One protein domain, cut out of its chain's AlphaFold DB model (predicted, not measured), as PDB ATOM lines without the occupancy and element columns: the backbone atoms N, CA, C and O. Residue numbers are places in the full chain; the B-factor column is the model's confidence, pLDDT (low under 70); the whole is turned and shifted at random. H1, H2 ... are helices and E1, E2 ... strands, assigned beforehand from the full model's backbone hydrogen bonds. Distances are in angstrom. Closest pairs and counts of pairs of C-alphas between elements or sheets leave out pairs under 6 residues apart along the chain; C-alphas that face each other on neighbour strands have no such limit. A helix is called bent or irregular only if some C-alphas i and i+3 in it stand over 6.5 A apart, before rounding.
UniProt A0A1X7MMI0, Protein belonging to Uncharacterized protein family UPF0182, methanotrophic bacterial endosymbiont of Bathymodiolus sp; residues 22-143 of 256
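What this domain is: This is residues 22 to 143 of the 256 residues of the protein "Protein belonging to Uncharacterized protein family UPF0182" of methanotrophic bacterial endosymbiont of Bathymodiolus sp (UniProt A0A1X7MMI0). One strongly twisted sheet of five strands is built round the long, bent strand E3, with the long helix H2 packed slantwise over one face and no named helix over the other. The short helices H1 and H4 lie towards one end of the elongated outline, H3 lies at the other end, and a long loop, residues 84 to 95, joins E2 to E3. The printed part has 122 residues, in the order H1 H2 H3 E1 E2 E3 E4 H4 E5; the class is mixed, with 60 residues, under half, in named elements. The sheet is branched, with antiparallel pairs E1 and E3, E2 and E3, E3 and E4, E4 and E5. The whole is only just compact, close to loose, with a radius of gyration of the C-alphas of 16.1 A and spans of 48 by 30 by 27 A.

How they stand to each other: Start at H1, residues 27 to 30, which only just touches H4, residues 124 to 127, with 3 pairs of C-alphas within 8 A, the closest those of Ile 30 and Cys 126 at 6.5 A. Next comes H2, residues 37 to 50, on the sheet at a height of 8.4 A. It lies over E3, residues 96 to 106, and only just over E4, residues 114 to 119, on which 3 of its C-alphas fall; on the local plane it runs slantwise to E3 at 35 degrees. H3, residues 55 to 60, is close to H2 but not clearly touching, about perpendicular at 82 degrees; the closest C-alphas are Phe 50 and Phe 58, 7.6 A apart. E1, residues 65 to 67, and E2, residues 78 to 83, lie on one side of E3, E4 on the other. Look for N 66 and O 105 at 2.8 A between E1 and E3, and N 80 and O 99 at 2.9 A in the hairpin E2 and E3. E2, E3 and E4 form a meander, each strand the antiparallel neighbour of the one before; in the hairpin E3 and E4, N 102 and O 116 are 2.8 A apart. E3 lies on one side of E4, and the edge strand E5, residues 133 to 138, lies on the other side, with N 117 and O 135 at 2.8 A between E4 and E5. Every O i to N i+4 pair is within hydrogen-bond range in H3, and 9 of 10 in H2; H1 and H4 are too short for one.

Where its parts are: Find C-alpha 27 at (60.229, -8.985, 116.440), where H1 begins. H2 runs 19.6 A from C-alpha 37 at (53.458, 11.277, 111.368). E3 runs 29.6 A and bends by 58 degrees at residue 99; E4 measures 16.5 A, E2 and E5 15.8 A each. E5 ends at C-alpha 138, (38.607, 4.817, 98.405).

The domain as a whole: The two farthest C-alphas, Pro 26 and Gln 60, are 48.6 A apart. The printed part has no cut, and its long link is E2 to E3. The model's pLDDT is under 70 at residues 84 to 95 and 122 to 132, against a mean of 83.3 over the printed part.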
ATOM      1  N   LEU A  22      68.289  -2.357 112.108       75.94
ATOM      2  CA  LEU A  22      66.881  -2.668 112.340       75.94
ATOM      3  C   LEU A  22      66.669  -4.178 112.531       75.94
ATOM      4  O   LEU A  22      65.858  -4.574 113.357       75.94
ATOM      5  N   SER A  23      67.460  -5.006 111.845       78.00
ATOM      6  CA  SER A  23      67.464  -6.467 111.984       78.00
ATOM      7  C   SER A  23      67.898  -6.962 113.369       78.00
ATOM      8  O   SER A  23      67.634  -8.106 113.723       78.00
ATOM      9  N   ALA A  24      68.545  -6.118 114.184       84.19
ATOM     10  CA  ALA A  24      68.877  -6.448 115.570       84.19
ATOM     11  C   ALA A  24      67.713  -6.174 116.547       84.19
ATOM     12  O   ALA A  24      67.843  -6.439 117.746       84.19
ATOM     13  N   MET A  25      66.602  -5.599 116.071       83.44
ATOM     14  CA  MET A  25      65.418  -5.319 116.879       83.44
ATOM     15  C   MET A  25      64.608  -6.603 117.117       83.44
ATOM     16  O   MET A  25      64.318  -7.321 116.163       83.44
ATOM     17  N   PRO A  26      64.185  -6.897 118.360       84.56
ATOM     18  CA  PRO A  26      63.265  -8.000 118.617       84.56
ATOM     19  C   PRO A  26      61.953  -7.844 117.836       84.56
ATOM     20  O   PRO A  26      61.371  -6.760 117.822       84.56
ATOM     21  N   ILE A  27      61.447  -8.945 117.274       77.81
ATOM     22  CA  ILE A  27      60.229  -8.985 116.440       77.81
ATOM     23  C   ILE A  27      59.025  -8.338 117.141       77.81
ATOM     24  O   ILE A  27      58.264  -7.601 116.523       77.81
ATOM     25  N   ALA A  28      58.888  -8.531 118.458       78.00
ATOM     26  CA  ALA A  28      57.815  -7.917 119.240       78.00
ATOM     27  C   ALA A  28      57.797  -6.378 119.144       78.00
ATOM     28  O   ALA A  28      56.728  -5.784 119.163       78.00
ATOM     29  N   PHE A  29      58.955  -5.721 119.009       79.50
ATOM     30  CA  PHE A  29      59.015  -4.266 118.838       79.50
ATOM     31  C   PHE A  29      58.783  -3.832 117.392       79.50
ATOM     32  O   PHE A  29      58.196  -2.774 117.180       79.50
ATOM     33  N   ILE A  30      59.193  -4.647 116.415       77.06
ATOM     34  CA  ILE A  30      58.970  -4.380 114.986       77.06
ATOM     35  C   ILE A  30      57.471  -4.215 114.708       77.06
ATOM     36  O   ILE A  30      57.075  -3.243 114.066       77.06
ATOM     37  N   LYS A  31      56.633  -5.077 115.301       71.12
ATOM     38  CA  LYS A  31      55.162  -5.028 115.192       71.12
ATOM     39  C   LYS A  31      54.518  -3.745 115.736       71.12
ATOM     40  O   LYS A  31      53.381  -3.437 115.394       71.12
ATOM     41  N   HIS A  32      55.225  -2.988 116.576       75.12
ATOM     42  CA  HIS A  32      54.729  -1.745 117.178       75.12
ATOM     43  C   HIS A  32      55.450  -0.496 116.662       75.12
ATOM     44  O   HIS A  32      55.239   0.606 117.187       75.12
ATOM     45  N   LEU A  33      56.306  -0.635 115.645       78.94
ATOM     46  CA  LEU A  33      56.923   0.518 115.010       78.94
ATOM     47  C   LEU A  33      55.846   1.409 114.402       78.94
ATOM     48  O   LEU A  33      54.994   0.983 113.630       78.94
ATOM     49  N   SER A  34      55.889   2.677 114.792       79.25
ATOM     50  CA  SER A  34      54.936   3.672 114.327       79.25
ATOM     51  C   SER A  34      55.448   4.323 113.053       79.25
ATOM     52  O   SER A  34      56.589   4.789 113.007       79.25
ATOM     53  N   TYR A  35      54.575   4.444 112.056       86.38
ATOM     54  CA  TYR A  35      54.860   5.255 110.881       86.38
ATOM     55  C   TYR A  35      55.090   6.720 111.315       86.38
ATOM     56  O   TYR A  35      54.303   7.252 112.109       86.38
ATOM     57  N   PRO A  36      56.150   7.415 110.858       89.12
ATOM     58  CA  PRO A  36      56.397   8.789 111.279       89.12
ATOM     59  C   PRO A  36      55.303   9.740 110.778       89.12
ATOM     60  O   PRO A  36      55.125   9.938 109.577       89.12
ATOM     61  N   LYS A  37      54.596  10.400 111.701       91.44
ATOM     62  CA  LYS A  37      53.458  11.277 111.368       91.44
ATOM     63  C   LYS A  37      53.807  12.401 110.389       91.44
ATOM     64  O   LYS A  37      53.020  12.684 109.490       91.44
ATOM     65  N   ALA A  38      54.960  13.049 110.557       92.06
ATOM     66  CA  ALA A  38      55.383  14.136 109.670       92.06
ATOM     67  C   ALA A  38      55.648  13.637 108.239       92.06
ATOM     68  O   ALA A  38      55.232  14.289 107.283       92.06
ATOM     69  N   TRP A  39      56.269  12.461 108.110       90.50
ATOM     70  CA  TRP A  39      56.522  11.814 106.822       90.50
ATOM     71  C   TRP A  39      55.211  11.441 106.129       90.50
ATOM     72  O   TRP A  39      54.965  11.878 105.007       90.50
ATOM     73  N   PHE A  40      54.305  10.785 106.858       93.31
ATOM     74  CA  PHE A  40      52.985  10.436 106.339       93.31
ATOM     75  C   PHE A  40      52.179  11.665 105.908       93.31
ATOM     76  O   PHE A  40      51.582  11.688 104.837       93.31
ATOM     77  N   THR A  41      52.208  12.732 106.712       94.31
ATOM     78  CA  THR A  41      51.530  13.994 106.375       94.31
ATOM     79  C   THR A  41      52.078  14.585 105.074       94.31
ATOM     80  O   THR A  41      51.307  15.059 104.243       94.31
ATOM     81  N   LEU A  42      53.398  14.555 104.868       93.88
ATOM     82  CA  LEU A  42      54.013  15.021 103.624       93.88
ATOM     83  C   LEU A  42      53.585  14.158 102.431       93.88
ATOM     84  O   LEU A  42      53.150  14.707 101.418       93.88
ATOM     85  N   GLN A  43      53.656  12.832 102.560       94.25
ATOM     86  CA  GLN A  43      53.237  11.903 101.508       94.25
ATOM     87  C   GLN A  43      51.766  12.092 101.142       94.25
ATOM     88  O   GLN A  43      51.448  12.129  99.959       94.25
ATOM     89  N   MET A  44      50.876  12.293 102.119       95.06
ATOM     90  CA  MET A  44      49.456  12.548 101.853       95.06
ATOM     91  C   MET A  44      49.216  13.889 101.171       95.06
ATOM     92  O   MET A  44      48.402  13.959 100.256       95.06
ATOM     93  N   ASN A  45      49.964  14.938 101.521       94.56
ATOM     94  CA  ASN A  45      49.894  16.213 100.803       94.56
ATOM     95  C   ASN A  45      50.391  16.106  99.351       94.56
ATOM     96  O   ASN A  45      49.857  16.779  98.468       94.56
ATOM     97  N   LEU A  46      51.404  15.273  99.087       94.25
ATOM     98  CA  LEU A  46      51.863  14.991  97.726       94.25
ATOM     99  C   LEU A  46      50.829  14.157  96.964       94.25
ATOM    100  O   LEU A  46      50.388  14.563  95.888       94.25
ATOM    101  N   TYR A  47      50.387  13.044  97.550       94.06
ATOM    102  CA  TYR A  47      49.365  12.164  96.990       94.06
ATOM    103  C   TYR A  47      48.101  12.946  96.628       94.06
ATOM    104  O   TYR A  47      47.589  12.806  95.522       94.06
ATOM    105  N   ALA A  48      47.662  13.862  97.497       94.12
ATOM    106  CA  ALA A  48      46.487  14.702  97.290       94.12
ATOM    107  C   ALA A  48      46.468  15.433  95.934       94.12
ATOM    108  O   ALA A  48      45.399  15.655  95.363       94.12
ATOM    109  N   ARG A  49      47.646  15.768  95.395       91.06
ATOM    110  CA  ARG A  49      47.793  16.475  94.116       91.06
ATOM    111  C   ARG A  49      48.256  15.565  92.979       91.06
ATOM    112  O   ARG A  49      47.827  15.767  91.852       91.06
ATOM    113  N   PHE A  50      49.131  14.601  93.261       90.69
ATOM    114  CA  PHE A  50      49.893  13.872  92.239       90.69
ATOM    115  C   PHE A  50      49.451  12.420  92.008       90.69
ATOM    116  O   PHE A  50      50.051  11.744  91.183       90.69
ATOM    117  N   HIS A  51      48.404  11.931  92.678       90.88
ATOM    118  CA  HIS A  51      47.854  10.594  92.397       90.88
ATOM    119  C   HIS A  51      47.189  10.480  91.013       90.88
ATOM    120  O   HIS A  51      46.908   9.379  90.546       90.88
ATOM    121  N   GLN A  52      46.902  11.610  90.363       88.50
ATOM    122  CA  GLN A  52      46.286  11.661  89.040       88.50
ATOM    123  C   GLN A  52      47.344  11.446  87.962       88.50
ATOM    124  O   GLN A  52      48.262  12.252  87.815       88.50
ATOM    125  N   THR A  53      47.190  10.379  87.182       87.75
ATOM    126  CA  THR A  53      48.095  10.049  86.073       87.75
ATOM    127  C   THR A  53      47.664  10.674  84.745       87.75
ATOM    128  O   THR A  53      48.507  10.907  83.881       87.75
ATOM    129  N   ASP A  54      46.372  10.984  84.580       92.50
ATOM    130  CA  ASP A  54      45.849  11.653  83.388       92.50
ATOM    131  C   ASP A  54      46.184  13.165  83.411       92.50
ATOM    132  O   ASP A  54      45.754  13.876  84.328       92.50
ATOM    133  N   PRO A  55      46.909  13.697  82.404       91.69
ATOM    134  CA  PRO A  55      47.312  15.104  82.378       91.69
ATOM    135  C   PRO A  55      46.151  16.102  82.307       91.69
ATOM    136  O   PRO A  55      46.279  17.223  82.804       91.69
ATOM    137  N   VAL A  56      45.031  15.730  81.677       92.75
ATOM    138  CA  VAL A  56      43.843  16.587  81.555       92.75
ATOM    139  C   VAL A  56      43.149  16.689  82.907       92.75
ATOM    140  O   VAL A  56      42.848  17.802  83.346       92.75
ATOM    141  N   ILE A  57      42.957  15.557  83.593       89.31
ATOM    142  CA  ILE A  57      42.378  15.522  84.945       89.31
ATOM    143  C   ILE A  57      43.267  16.307  85.915       89.31
ATOM    144  O   ILE A  57      42.758  17.169  86.639       89.31
ATOM    145  N   PHE A  58      44.589  16.095  85.850       90.50
ATOM    146  CA  PHE A  58      45.571  16.808  86.671       90.50
ATOM    147  C   PHE A  58      45.526  18.325  86.452       90.50
ATOM    148  O   PHE A  58      45.455  19.091  87.415       90.50
ATOM    149  N   TYR A  59      45.513  18.779  85.193       89.88
ATOM    150  CA  TYR A  59      45.424  20.206  84.869       89.88
ATOM    151  C   TYR A  59      44.121  20.838  85.380       89.88
ATOM    152  O   TYR A  59      44.124  21.967  85.868       89.88
ATOM    153  N   GLN A  60      43.011  20.104  85.296       91.62
ATOM    154  CA  GLN A  60      41.702  20.558  85.769       91.62
ATOM    155  C   GLN A  60      41.521  20.426  87.285       91.62
ATOM    156  O   GLN A  60      40.545  20.952  87.816       91.62
ATOM    157  N   GLN A  61      42.415  19.709  87.976       88.38
ATOM    158  CA  GLN A  61      42.299  19.362  89.396       88.38
ATOM    159  C   GLN A  61      40.958  18.697  89.747       88.38
ATOM    160  O   GLN A  61      40.460  18.834  90.862       88.38
ATOM    161  N   SER A  62      40.356  17.974  88.797       86.31
ATOM    162  CA  SER A  62      38.987  17.453  88.955       86.31
ATOM    163  C   SER A  62      38.880  16.324  89.979       86.31
ATOM    164  O   SER A  62      37.819  16.135  90.570       86.31
ATOM    165  N   GLU A  63      39.978  15.609  90.217       90.50
ATOM    166  CA  GLU A  63      40.082  14.574  91.251       90.50
ATOM    167  C   GLU A  63      41.074  14.974  92.350       90.50
ATOM    168  O   GLU A  63      41.560  14.132  93.095       90.50
ATOM    169  N   ALA A  64      41.439  16.261  92.447       94.38
ATOM    170  CA  ALA A  64      42.354  16.699  93.495       94.38
ATOM    171  C   ALA A  64      41.721  16.463  94.866       94.38
ATOM    172  O   ALA A  64      40.527  16.698  95.065       94.38
ATOM    173  N   LEU A  65      42.542  16.016  95.810       96.38
ATOM    174  CA  LEU A  65      42.142  15.803  97.190       96.38
ATOM    175  C   LEU A  65      42.777  16.865  98.090       96.38
ATOM    176  O   LEU A  65      43.670  17.619  97.697       96.38
ATOM    177  N   GLU A  66      42.326  16.885  99.330       96.25
ATOM    178  CA  GLU A  66      42.921  17.592 100.450       96.25
ATOM    179  C   GLU A  66      42.712  16.773 101.725       96.25
ATOM    180  O   GLU A  66      41.825  15.918 101.802       96.25
ATOM    181  N   LEU A  67      43.527  17.031 102.748       96.12
ATOM    182  CA  LEU A  67      43.260  16.491 104.077       96.12
ATOM    183  C   LEU A  67      41.873  16.963 104.524       96.12
ATOM    184  O   LEU A  67      41.584  18.164 104.494       96.12
ATOM    185  N   ALA A  68      41.028  16.034 104.970       95.94
ATOM    186  CA  ALA A  68      39.701  16.385 105.451       95.94
ATOM    187  C   ALA A  68      39.815  17.400 106.595       95.94
ATOM    188  O   ALA A  68      40.713  17.313 107.434       95.94
ATOM    189  N   SER A  69      38.902  18.364 106.649       94.19
ATOM    190  CA  SER A  69      38.987  19.479 107.593       94.19
ATOM    191  C   SER A  69      37.780  19.563 108.525       94.19
ATOM    192  O   SER A  69      36.677  19.086 108.235       94.19
ATOM    193  N   MET A  70      38.001  20.182 109.682       91.44
ATOM    194  CA  MET A  70      36.969  20.584 110.633       91.44
ATOM    195  C   MET A  70      37.313  21.988 111.128       91.44
ATOM    196  O   MET A  70      38.462  22.251 111.465       91.44
ATOM    197  N   ASP A  71      36.331  22.891 111.156       87.06
ATOM    198  CA  ASP A  71      36.529  24.297 111.544       87.06
ATOM    199  C   ASP A  71      37.689  24.970 110.777       87.06
ATOM    200  O   ASP A  71      38.538  25.636 111.366       87.06
ATOM    201  N   GLU A  72      37.742  24.730 109.457       86.94
ATOM    202  CA  GLU A  72      38.764  25.239 108.517       86.94
ATOM    203  C   GLU A  72      40.199  24.775 108.808       86.94
ATOM    204  O   GLU A  72      41.160  25.275 108.225       86.94
ATOM    205  N   LYS A  73      40.362  23.782 109.686       91.81
ATOM    206  CA  LYS A  73      41.655  23.187 110.012       91.81
ATOM    207  C   LYS A  73      41.721  21.753 109.499       91.81
ATOM    208  O   LYS A  73      40.799  20.980 109.779       91.81
ATOM    209  N   PRO A  74      42.795  21.371 108.789       93.12
ATOM    210  CA  PRO A  74      43.033  19.984 108.425       93.12
ATOM    211  C   PRO A  74      43.038  19.078 109.656       93.12
ATOM    212  O   PRO A  74      43.605  19.415 110.701       93.12
ATOM    213  N   VAL A  75      42.424  17.909 109.529       93.38
ATOM    214  CA  VAL A  75      42.539  16.838 110.510       93.38
ATOM    215  C   VAL A  75      43.899  16.193 110.309       93.38
ATOM    216  O   VAL A  75      44.116  15.424 109.375       93.38
ATOM    217  N   GLU A  76      44.839  16.532 111.187       92.50
ATOM    218  CA  GLU A  76      46.160  15.916 111.159       92.50
ATOM    219  C   GLU A  76      46.066  14.396 111.351       92.50
ATOM    220  O   GLU A  76      45.256  13.949 112.177       92.50
ATOM    221  N   PRO A  77      46.953  13.611 110.711       94.56
ATOM    222  CA  PRO A  77      46.968  12.172 110.898       94.56
ATOM    223  C   PRO A  77      47.077  11.769 112.369       94.56
ATOM    224  O   PRO A  77      47.729  12.439 113.191       94.56
ATOM    225  N   TYR A  78      46.422  10.670 112.712       93.62
ATOM    226  CA  TYR A  78      46.334  10.184 114.081       93.62
ATOM    227  C   TYR A  78      46.531   8.679 114.149       93.62
ATOM    228  O   TYR A  78      46.130   7.952 113.249       93.62
ATOM    229  N   SER A  79      47.170   8.229 115.226       92.56
ATOM    230  CA  SER A  79      47.415   6.812 115.454       92.56
ATOM    231  C   SER A  79      46.183   6.123 116.022       92.56
ATOM    232  O   SER A  79      45.533   6.681 116.912       92.56
ATOM    233  N   LEU A  80      45.908   4.917 115.539       89.25
ATOM    234  CA  LEU A  80      44.888   4.009 116.046       89.25
ATOM    235  C   LEU A  80      45.419   2.582 116.068       89.25
ATOM    236  O   LEU A  80      46.235   2.211 115.231       89.25
ATOM    237  N   THR A  81      44.908   1.785 117.000       87.00
ATOM    238  CA  THR A  81      44.941   0.331 116.873       87.00
ATOM    239  C   THR A  81      43.628  -0.088 116.231       87.00
ATOM    240  O   THR A  81      42.568   0.244 116.766       87.00
ATOM    241  N   LEU A  82      43.701  -0.734 115.073       79.38
ATOM    242  CA  LEU A  82      42.543  -1.229 114.337       79.38
ATOM    243  C   LEU A  82      42.653  -2.743 114.191       79.38
ATOM    244  O   LEU A  82      43.740  -3.242 113.908       79.38
ATOM    245  N   ASP A  83      41.524  -3.429 114.340       76.75
ATOM    246  CA  ASP A  83      41.367  -4.786 113.828       76.75
ATOM    247  C   ASP A  83      41.222  -4.659 112.308       76.75
ATOM    248  O   ASP A  83      40.219  -4.137 111.807       76.75
ATOM    249  N   LEU A  84      42.293  -4.985 111.592       68.88
ATOM    250  CA  LEU A  84      42.297  -5.010 110.137       68.88
ATOM    251  C   LEU A  84      42.340  -6.476 109.734       68.88
ATOM    252  O   LEU A  84      43.363  -7.137 109.922       68.88
ATOM    253  N   ASP A  85      41.247  -6.966 109.148       62.31
ATOM    254  CA  ASP A  85      41.315  -8.208 108.394       62.31
ATOM    255  C   ASP A  85      42.351  -7.991 107.279       62.31
ATOM    256  O   ASP A  85      42.230  -7.065 106.468       62.31
ATOM    257  N   GLU A  86      43.416  -8.796 107.275       54.00
ATOM    258  CA  GLU A  86      44.367  -8.803 106.171       54.00
ATOM    259  C   GLU A  86      43.572  -9.062 104.888       54.00
ATOM    260  O   GLU A  86      42.589  -9.811 104.882       54.00
ATOM    261  N   PHE A  87      43.939  -8.343 103.829       53.97
ATOM    262  CA  PHE A  87      43.264  -8.359 102.535       53.97
ATOM    263  C   PHE A  87      42.809  -9.775 102.138       53.97
ATOM    264  O   PHE A  87      43.524 -10.741 102.409       53.97
ATOM    265  N   PRO A  88      41.639  -9.926 101.490       45.38
ATOM    266  CA  PRO A  88      41.026 -11.233 101.270       45.38
ATOM    267  C   PRO A  88      42.011 -12.234 100.643       45.38
ATOM    268  O   PRO A  88      42.398 -12.068  99.488       45.38
ATOM    269  N   GLY A  89      42.388 -13.276 101.398       49.38
ATOM    270  CA  GLY A  89      43.220 -14.379 100.898       49.38
ATOM    271  C   GLY A  89      44.343 -14.901 101.805       49.38
ATOM    272  O   GLY A  89      44.891 -15.949 101.468       49.38
ATOM    273  N   GLU A  90      44.681 -14.253 102.927       47.94
ATOM    274  CA  GLU A  90      45.759 -14.710 103.832       47.94
ATOM    275  C   GLU A  90      45.243 -15.100 105.237       47.94
ATOM    276  O   GLU A  90      44.305 -14.503 105.763       47.94
ATOM    277  N   GLU A  91      45.820 -16.155 105.836       50.22
ATOM    278  CA  GLU A  91      45.536 -16.558 107.223       50.22
ATOM    279  C   GLU A  91      46.227 -15.600 108.206       50.22
ATOM    280  O   GLU A  91      47.450 -15.467 108.202       50.22
ATOM    281  N   ILE A  92      45.436 -14.960 109.069       56.72
ATOM    282  CA  ILE A  92      45.880 -13.857 109.930       56.72
ATOM    283  C   ILE A  92      46.327 -14.384 111.300       56.72
ATOM    284  O   ILE A  92      45.504 -14.891 112.064       56.72
ATOM    285  N   GLU A  93      47.603 -14.204 111.655       56.91
ATOM    286  CA  GLU A  93      48.110 -14.456 113.019       56.91
ATOM    287  C   GLU A  93      47.887 -13.262 113.972       56.91
ATOM    288  O   GLU A  93      47.677 -13.477 115.163       56.91
ATOM    289  N   ASP A  94      47.895 -12.018 113.470       64.12
ATOM    290  CA  ASP A  94      47.757 -10.788 114.271       64.12
ATOM    291  C   ASP A  94      46.777  -9.800 113.631       64.12
ATOM    292  O   ASP A  94      47.098  -9.156 112.630       64.12
ATOM    293  N   LYS A  95      45.605  -9.652 114.250       67.06
ATOM    294  CA  LYS A  95      44.500  -8.804 113.780       67.06
ATOM    295  C   LYS A  95      44.628  -7.329 114.172       67.06
ATOM    296  O   LYS A  95      44.302  -6.442 113.390       67.06
ATOM    297  N   ASP A  96      45.176  -7.062 115.354       77.44
ATOM    298  CA  ASP A  96      45.348  -5.702 115.866       77.44
ATOM    299  C   ASP A  96      46.600  -5.044 115.271       77.44
ATOM    300  O   ASP A  96      47.734  -5.372 115.634       77.44
ATOM    301  N   LYS A  97      46.412  -4.060 114.386       78.62
ATOM    302  CA  LYS A  97      47.506  -3.285 113.781       78.62
ATOM    303  C   LYS A  97      47.537  -1.864 114.335       78.62
ATOM    304  O   LYS A  97      46.519  -1.171 114.370       78.62
ATOM    305  N   PHE A  98      48.721  -1.393 114.728       85.06
ATOM    306  CA  PHE A  98      48.938   0.008 115.102       85.06
ATOM    307  C   PHE A  98      49.283   0.839 113.861       85.06
ATOM    308  O   PHE A  98      50.356   0.690 113.281       85.06
ATOM    309  N   VAL A  99      48.373   1.721 113.455       87.81
ATOM    310  CA  VAL A  99      48.422   2.435 112.172       87.81
ATOM    311  C   VAL A  99      48.218   3.936 112.344       87.81
ATOM    312  O   VAL A  99      47.618   4.398 113.313       87.81
ATOM    313  N   LEU A 100      48.701   4.721 111.386       92.00
ATOM    314  CA  LEU A 100      48.309   6.111 111.186       92.00
ATOM    315  C   LEU A 100      47.138   6.192 110.219       92.00
ATOM    316  O   LEU A 100      47.156   5.574 109.165       92.00
ATOM    317  N   VAL A 101      46.161   7.026 110.553       93.25
ATOM    318  CA  VAL A 101      44.966   7.252 109.744       93.25
ATOM    319  C   VAL A 101      44.900   8.716 109.331       93.25
ATOM    320  O   VAL A 101      45.103   9.613 110.156       93.25
ATOM    321  N   SER A 102      44.605   8.965 108.056       95.62
ATOM    322  CA  SER A 102      44.388  10.296 107.497       95.62
ATOM    323  C   SER A 102      43.149  10.304 106.594       95.62
ATOM    324  O   SER A 102      43.166   9.715 105.514       95.62
ATOM    325  N   PRO A 103      42.046  10.942 107.022       95.81
ATOM    326  CA  PRO A 103      40.877  11.108 106.171       95.81
ATOM    327  C   PRO A 103      41.127  12.163 105.089       95.81
ATOM    328  O   PRO A 103      41.668  13.234 105.371       95.81
ATOM    329  N   MET A 104      40.672  11.872 103.875       96.56
ATOM    330  CA  MET A 104      40.860  12.688 102.679       96.56
ATOM    331  C   MET A 104      39.503  13.109 102.107       96.56
ATOM    332  O   MET A 104      38.552  12.323 102.058       96.56
ATOM    333  N   SER A 105      39.421  14.354 101.654       96.31
ATOM    334  CA  SER A 105      38.248  14.939 101.005       96.31
ATOM    335  C   SER A 105      38.614  15.414  99.602       96.31
ATOM    336  O   SER A 105      39.761  15.803  99.386       96.31
ATOM    337  N   PRO A 106      37.673  15.439  98.644       95.56
ATOM    338  CA  PRO A 106      37.899  16.153  97.395       95.56
ATOM    339  C   PRO A 106      38.167  17.632  97.676       95.56
ATOM    340  O   PRO A 106      37.574  18.205  98.594       95.56
ATOM    341  N   LEU A 107      39.009  18.257  96.858       94.69
ATOM    342  CA  LEU A 107      39.398  19.655  97.000       94.69
ATOM    343  C   LEU A 107      38.161  20.569  97.098       94.69
ATOM    344  O   LEU A 107      37.316  20.605  96.196       94.69
ATOM    345  N   GLY A 108      38.036  21.306  98.206       92.75
ATOM    346  CA  GLY A 108      36.929  22.234  98.447       92.75
ATOM    347  C   GLY A 108      35.599  21.566  98.816       92.75
ATOM    348  O   GLY A 108      34.551  22.225  98.816       92.75
ATOM    349  N   ARG A 109      35.598  20.264  99.128       93.81
ATOM    350  CA  ARG A 109      34.412  19.509  99.556       93.81
ATOM    351  C   ARG A 109      34.537  19.073 101.013       93.81
ATOM    352  O   ARG A 109      35.614  18.971 101.578       93.81
ATOM    353  N   LYS A 110      33.386  18.834 101.648       93.94
ATOM    354  CA  LYS A 110      33.299  18.483 103.079       93.94
ATOM    355  C   LYS A 110      32.980  17.009 103.340       93.94
ATOM    356  O   LYS A 110      32.937  16.618 104.503       93.94
ATOM    357  N   ASN A 111      32.694  16.230 102.299       93.81
ATOM    358  CA  ASN A 111      32.513  14.781 102.372       93.81
ATOM    359  C   ASN A 111      33.864  14.072 102.219       93.81
ATOM    360  O   ASN A 111      34.811  14.653 101.685       93.81
ATOM    361  N   LEU A 112      33.959  12.833 102.691       95.12
ATOM    362  CA  LEU A 112      35.139  12.008 102.456       95.12
ATOM    363  C   LEU A 112      35.122  11.445 101.037       95.12
ATOM    364  O   LEU A 112      34.062  11.135 100.490       95.12
ATOM    365  N   ASP A 113      36.319  11.330 100.481       94.62
ATOM    366  CA  ASP A 113      36.621  10.546  99.283       94.62
ATOM    367  C   ASP A 113      37.318   9.240  99.666       94.62
ATOM    368  O   ASP A 113      36.983   8.169  99.165       94.62
ATOM    369  N   SER A 114      38.254   9.323 100.609       93.31
ATOM    370  CA  SER A 114      39.087   8.194 100.996       93.31
ATOM    371  C   SER A 114      39.608   8.317 102.428       93.31
ATOM    372  O   SER A 114      39.571   9.384 103.050       93.31
ATOM    373  N   ILE A 115      40.091   7.201 102.968       92.75
ATOM    374  CA  ILE A 115      40.877   7.150 104.202       92.75
ATOM    375  C   ILE A 115      42.219   6.512 103.866       92.75
ATOM    376  O   ILE A 115      42.280   5.363 103.435       92.75
ATOM    377  N   ALA A 116      43.298   7.258 104.077       93.00
ATOM    378  CA  ALA A 116      44.647   6.732 103.990       93.00
ATOM    379  C   ALA A 116      45.054   6.103 105.324       93.00
ATOM    380  O   ALA A 116      44.868   6.708 106.385       93.00
ATOM    381  N   ILE A 117      45.631   4.910 105.262       90.44
ATOM    382  CA  ILE A 117      46.105   4.142 106.408       90.44
ATOM    383  C   ILE A 117      47.571   3.812 106.158       90.44
ATOM    384  O   ILE A 117      47.897   3.246 105.122       90.44
ATOM    385  N   ALA A 118      48.450   4.175 107.085       89.31
ATOM    386  CA  ALA A 118      49.876   3.913 106.978       89.31
ATOM    387  C   ALA A 118      50.396   3.152 108.186       89.31
ATOM    388  O   ALA A 118      50.022   3.427 109.328       89.31
ATOM    389  N   GLY A 119      51.300   2.221 107.943       84.56
ATOM    390  CA  GLY A 119      51.873   1.386 108.981       84.56
ATOM    391  C   GLY A 119      52.327   0.074 108.391       84.56
ATOM    392  O   GLY A 119      52.597  -0.028 107.201       84.56
ATOM    393  N   CYS A 120      52.390  -0.924 109.250       78.69
ATOM    394  CA  CYS A 120      52.707  -2.267 108.833       78.69
ATOM    395  C   CYS A 120      51.409  -3.054 108.645       78.69
ATOM    396  O   CYS A 120      50.790  -3.486 109.621       78.69
ATOM    397  N   LEU A 121      50.941  -3.122 107.399       72.50
ATOM    398  CA  LEU A 121      49.564  -3.521 107.101       72.50
ATOM    399  C   LEU A 121      49.421  -5.010 106.784       72.50
ATOM    400  O   LEU A 121      48.332  -5.552 106.940       72.50
ATOM    401  N   THR A 122      50.504  -5.679 106.389       67.44
ATOM    402  CA  THR A 122      50.511  -7.119 106.098       67.44
ATOM    403  C   THR A 122      51.412  -7.871 107.075       67.44
ATOM    404  O   THR A 122      52.407  -7.327 107.570       67.44
ATOM    405  N   ALA A 123      51.097  -9.143 107.351       62.09
ATOM    406  CA  ALA A 123      51.957 -10.009 108.156       62.09
ATOM    407  C   ALA A 123      53.383 -10.076 107.585       62.09
ATOM    408  O   ALA A 123      54.357  -9.948 108.328       62.09
ATOM    409  N   ASN A 124      53.514 -10.200 106.261       63.47
ATOM    410  CA  ASN A 124      54.805 -10.311 105.579       63.47
ATOM    411  C   ASN A 124      55.689  -9.068 105.765       63.47
ATOM    412  O   ASN A 124      56.902  -9.197 105.929       63.47
ATOM    413  N   HIS A 125      55.090  -7.879 105.826       66.12
ATOM    414  CA  HIS A 125      55.807  -6.614 106.009       66.12
ATOM    415  C   HIS A 125      56.205  -6.328 107.466       66.12
ATOM    416  O   HIS A 125      56.844  -5.305 107.722       66.12
ATOM    417  N   CYS A 126      55.842  -7.219 108.402       64.25
ATOM    418  CA  CYS A 126      56.121  -7.106 109.840       64.25
ATOM    419  C   CYS A 126      56.759  -8.334 110.489       64.25
ATOM    420  O   CYS A 126      57.068  -8.296 111.685       64.25
ATOM    421  N   LYS A 127      56.892  -9.443 109.757       62.56
ATOM    422  CA  LYS A 127      57.302 -10.728 110.334       62.56
ATOM    423  C   LYS A 127      58.786 -10.749 110.683       62.56
ATOM    424  O   LYS A 127      59.140 -11.007 111.829       62.56
ATOM    425  N   ASP A 128      59.621 -10.408 109.706       60.91
ATOM    426  CA  ASP A 128      61.082 -10.475 109.831       60.91
ATOM    427  C   ASP A 128      61.752  -9.095 109.708       60.91
ATOM    428  O   ASP A 128      62.821  -8.864 110.270       60.91
ATOM    429  N   HIS A 129      61.110  -8.154 109.010       60.72
ATOM    430  CA  HIS A 129      61.557  -6.771 108.827       60.72
ATOM    431  C   HIS A 129      60.346  -5.833 108.819       60.72
ATOM    432  O   HIS A 129      59.233  -6.299 108.621       60.72
ATOM    433  N   TYR A 130      60.564  -4.531 109.039       63.66
ATOM    434  CA  TYR A 130      59.535  -3.499 108.864       63.66
ATOM    435  C   TYR A 130      59.577  -2.979 107.428       63.66
ATOM    436  O   TYR A 130      60.620  -2.468 107.004       63.66
ATOM    437  N   GLN A 131      58.448  -3.049 106.733       64.00
ATOM    438  CA  GLN A 131      58.209  -2.359 105.473       64.00
ATOM    439  C   GLN A 131      57.045  -1.386 105.655       64.00
ATOM    440  O   GLN A 131      56.048  -1.689 106.311       64.00
ATOM    441  N   ASP A 132      57.226  -0.174 105.146       66.00
ATOM    442  CA  ASP A 132      56.290   0.913 105.334       66.00
ATOM    443  C   ASP A 132      55.248   0.893 104.212       66.00
ATOM    444  O   ASP A 132      55.562   1.141 103.053       66.00
ATOM    445  N   ASP A 133      53.997   0.593 104.559       76.19
ATOM    446  CA  ASP A 133      52.907   0.589 103.589       76.19
ATOM    447  C   ASP A 133      51.990   1.774 103.812       76.19
ATOM    448  O   ASP A 133      51.723   2.190 104.945       76.19
ATOM    449  N   ILE A 134      51.443   2.266 102.706       86.44
ATOM    450  CA  ILE A 134      50.309   3.172 102.718       86.44
ATOM    451  C   ILE A 134      49.217   2.551 101.869       86.44
ATOM    452  O   ILE A 134      49.401   2.303 100.681       86.44
ATOM    453  N   TYR A 135      48.063   2.351 102.482       86.94
ATOM    454  CA  TYR A 135      46.863   1.886 101.821       86.94
ATOM    455  C   TYR A 135      45.832   3.009 101.748       86.94
ATOM    456  O   TYR A 135      45.535   3.660 102.751       86.94
ATOM    457  N   ILE A 136      45.276   3.240 100.559       89.44
ATOM    458  CA  ILE A 136      44.238   4.250 100.338       89.44
ATOM    459  C   ILE A 136      42.895   3.547 100.168       89.44
ATOM    460  O   ILE A 136      42.582   3.019  99.103       89.44
ATOM    461  N   TYR A 137      42.067   3.580 101.210       87.94
ATOM    462  CA  TYR A 137      40.701   3.078 101.136       87.94
ATOM    463  C   TYR A 137      39.798   4.123 100.473       87.94
ATOM    464  O   TYR A 137      39.411   5.106 101.109       87.94
ATOM    465  N   LYS A 138      39.492   3.936  99.185       88.88
ATOM    466  CA  LYS A 138      38.607   4.817  98.405       88.88
ATOM    467  C   LYS A 138      37.142   4.429  98.602       88.88
ATOM    468  O   LYS A 138      36.780   3.264  98.448       88.88
ATOM    469  N   PHE A 139      36.288   5.407  98.890       89.50
ATOM    470  CA  PHE A 139      34.846   5.184  98.957       89.50
ATOM    471  C   PHE A 139      34.223   5.165  97.548       89.50
ATOM    472  O   PHE A 139      34.683   5.883  96.655       89.50
ATOM    473  N   PRO A 140      33.151   4.383  97.319       86.50
ATOM    474  CA  PRO A 140      32.437   4.399  96.045       86.50
ATOM    475  C   PRO A 140      31.866   5.788  95.731       86.50
ATOM    476  O   PRO A 140      31.169   6.378  96.557       86.50
ATOM    477  N   LYS A 141      32.074   6.287  94.504       81.06
ATOM    478  CA  LYS A 141      31.607   7.623  94.070       81.06
ATOM    479  C   LYS A 141      30.079   7.803  94.130       81.06
ATOM    480  O   LYS A 141      29.591   8.928  94.083       81.06
ATOM    481  N   GLN A 142      29.317   6.712  94.202       83.94
ATOM    482  CA  GLN A 142      27.854   6.712  94.280       83.94
ATOM    483  C   GLN A 142      27.332   7.029  95.687       83.94
ATOM    484  O   GLN A 142      26.161   7.380  95.830       83.94
ATOM    485  N   ILE A 143      28.172   6.892  96.717       83.56
ATOM    486  CA  ILE A 143      27.780   7.067  98.116       83.56
ATOM    487  C   ILE A 143      28.496   8.293  98.669       83.56
ATOM    488  O   ILE A 143      29.719   8.398  98.637       83.56
TER     489      ILE A 143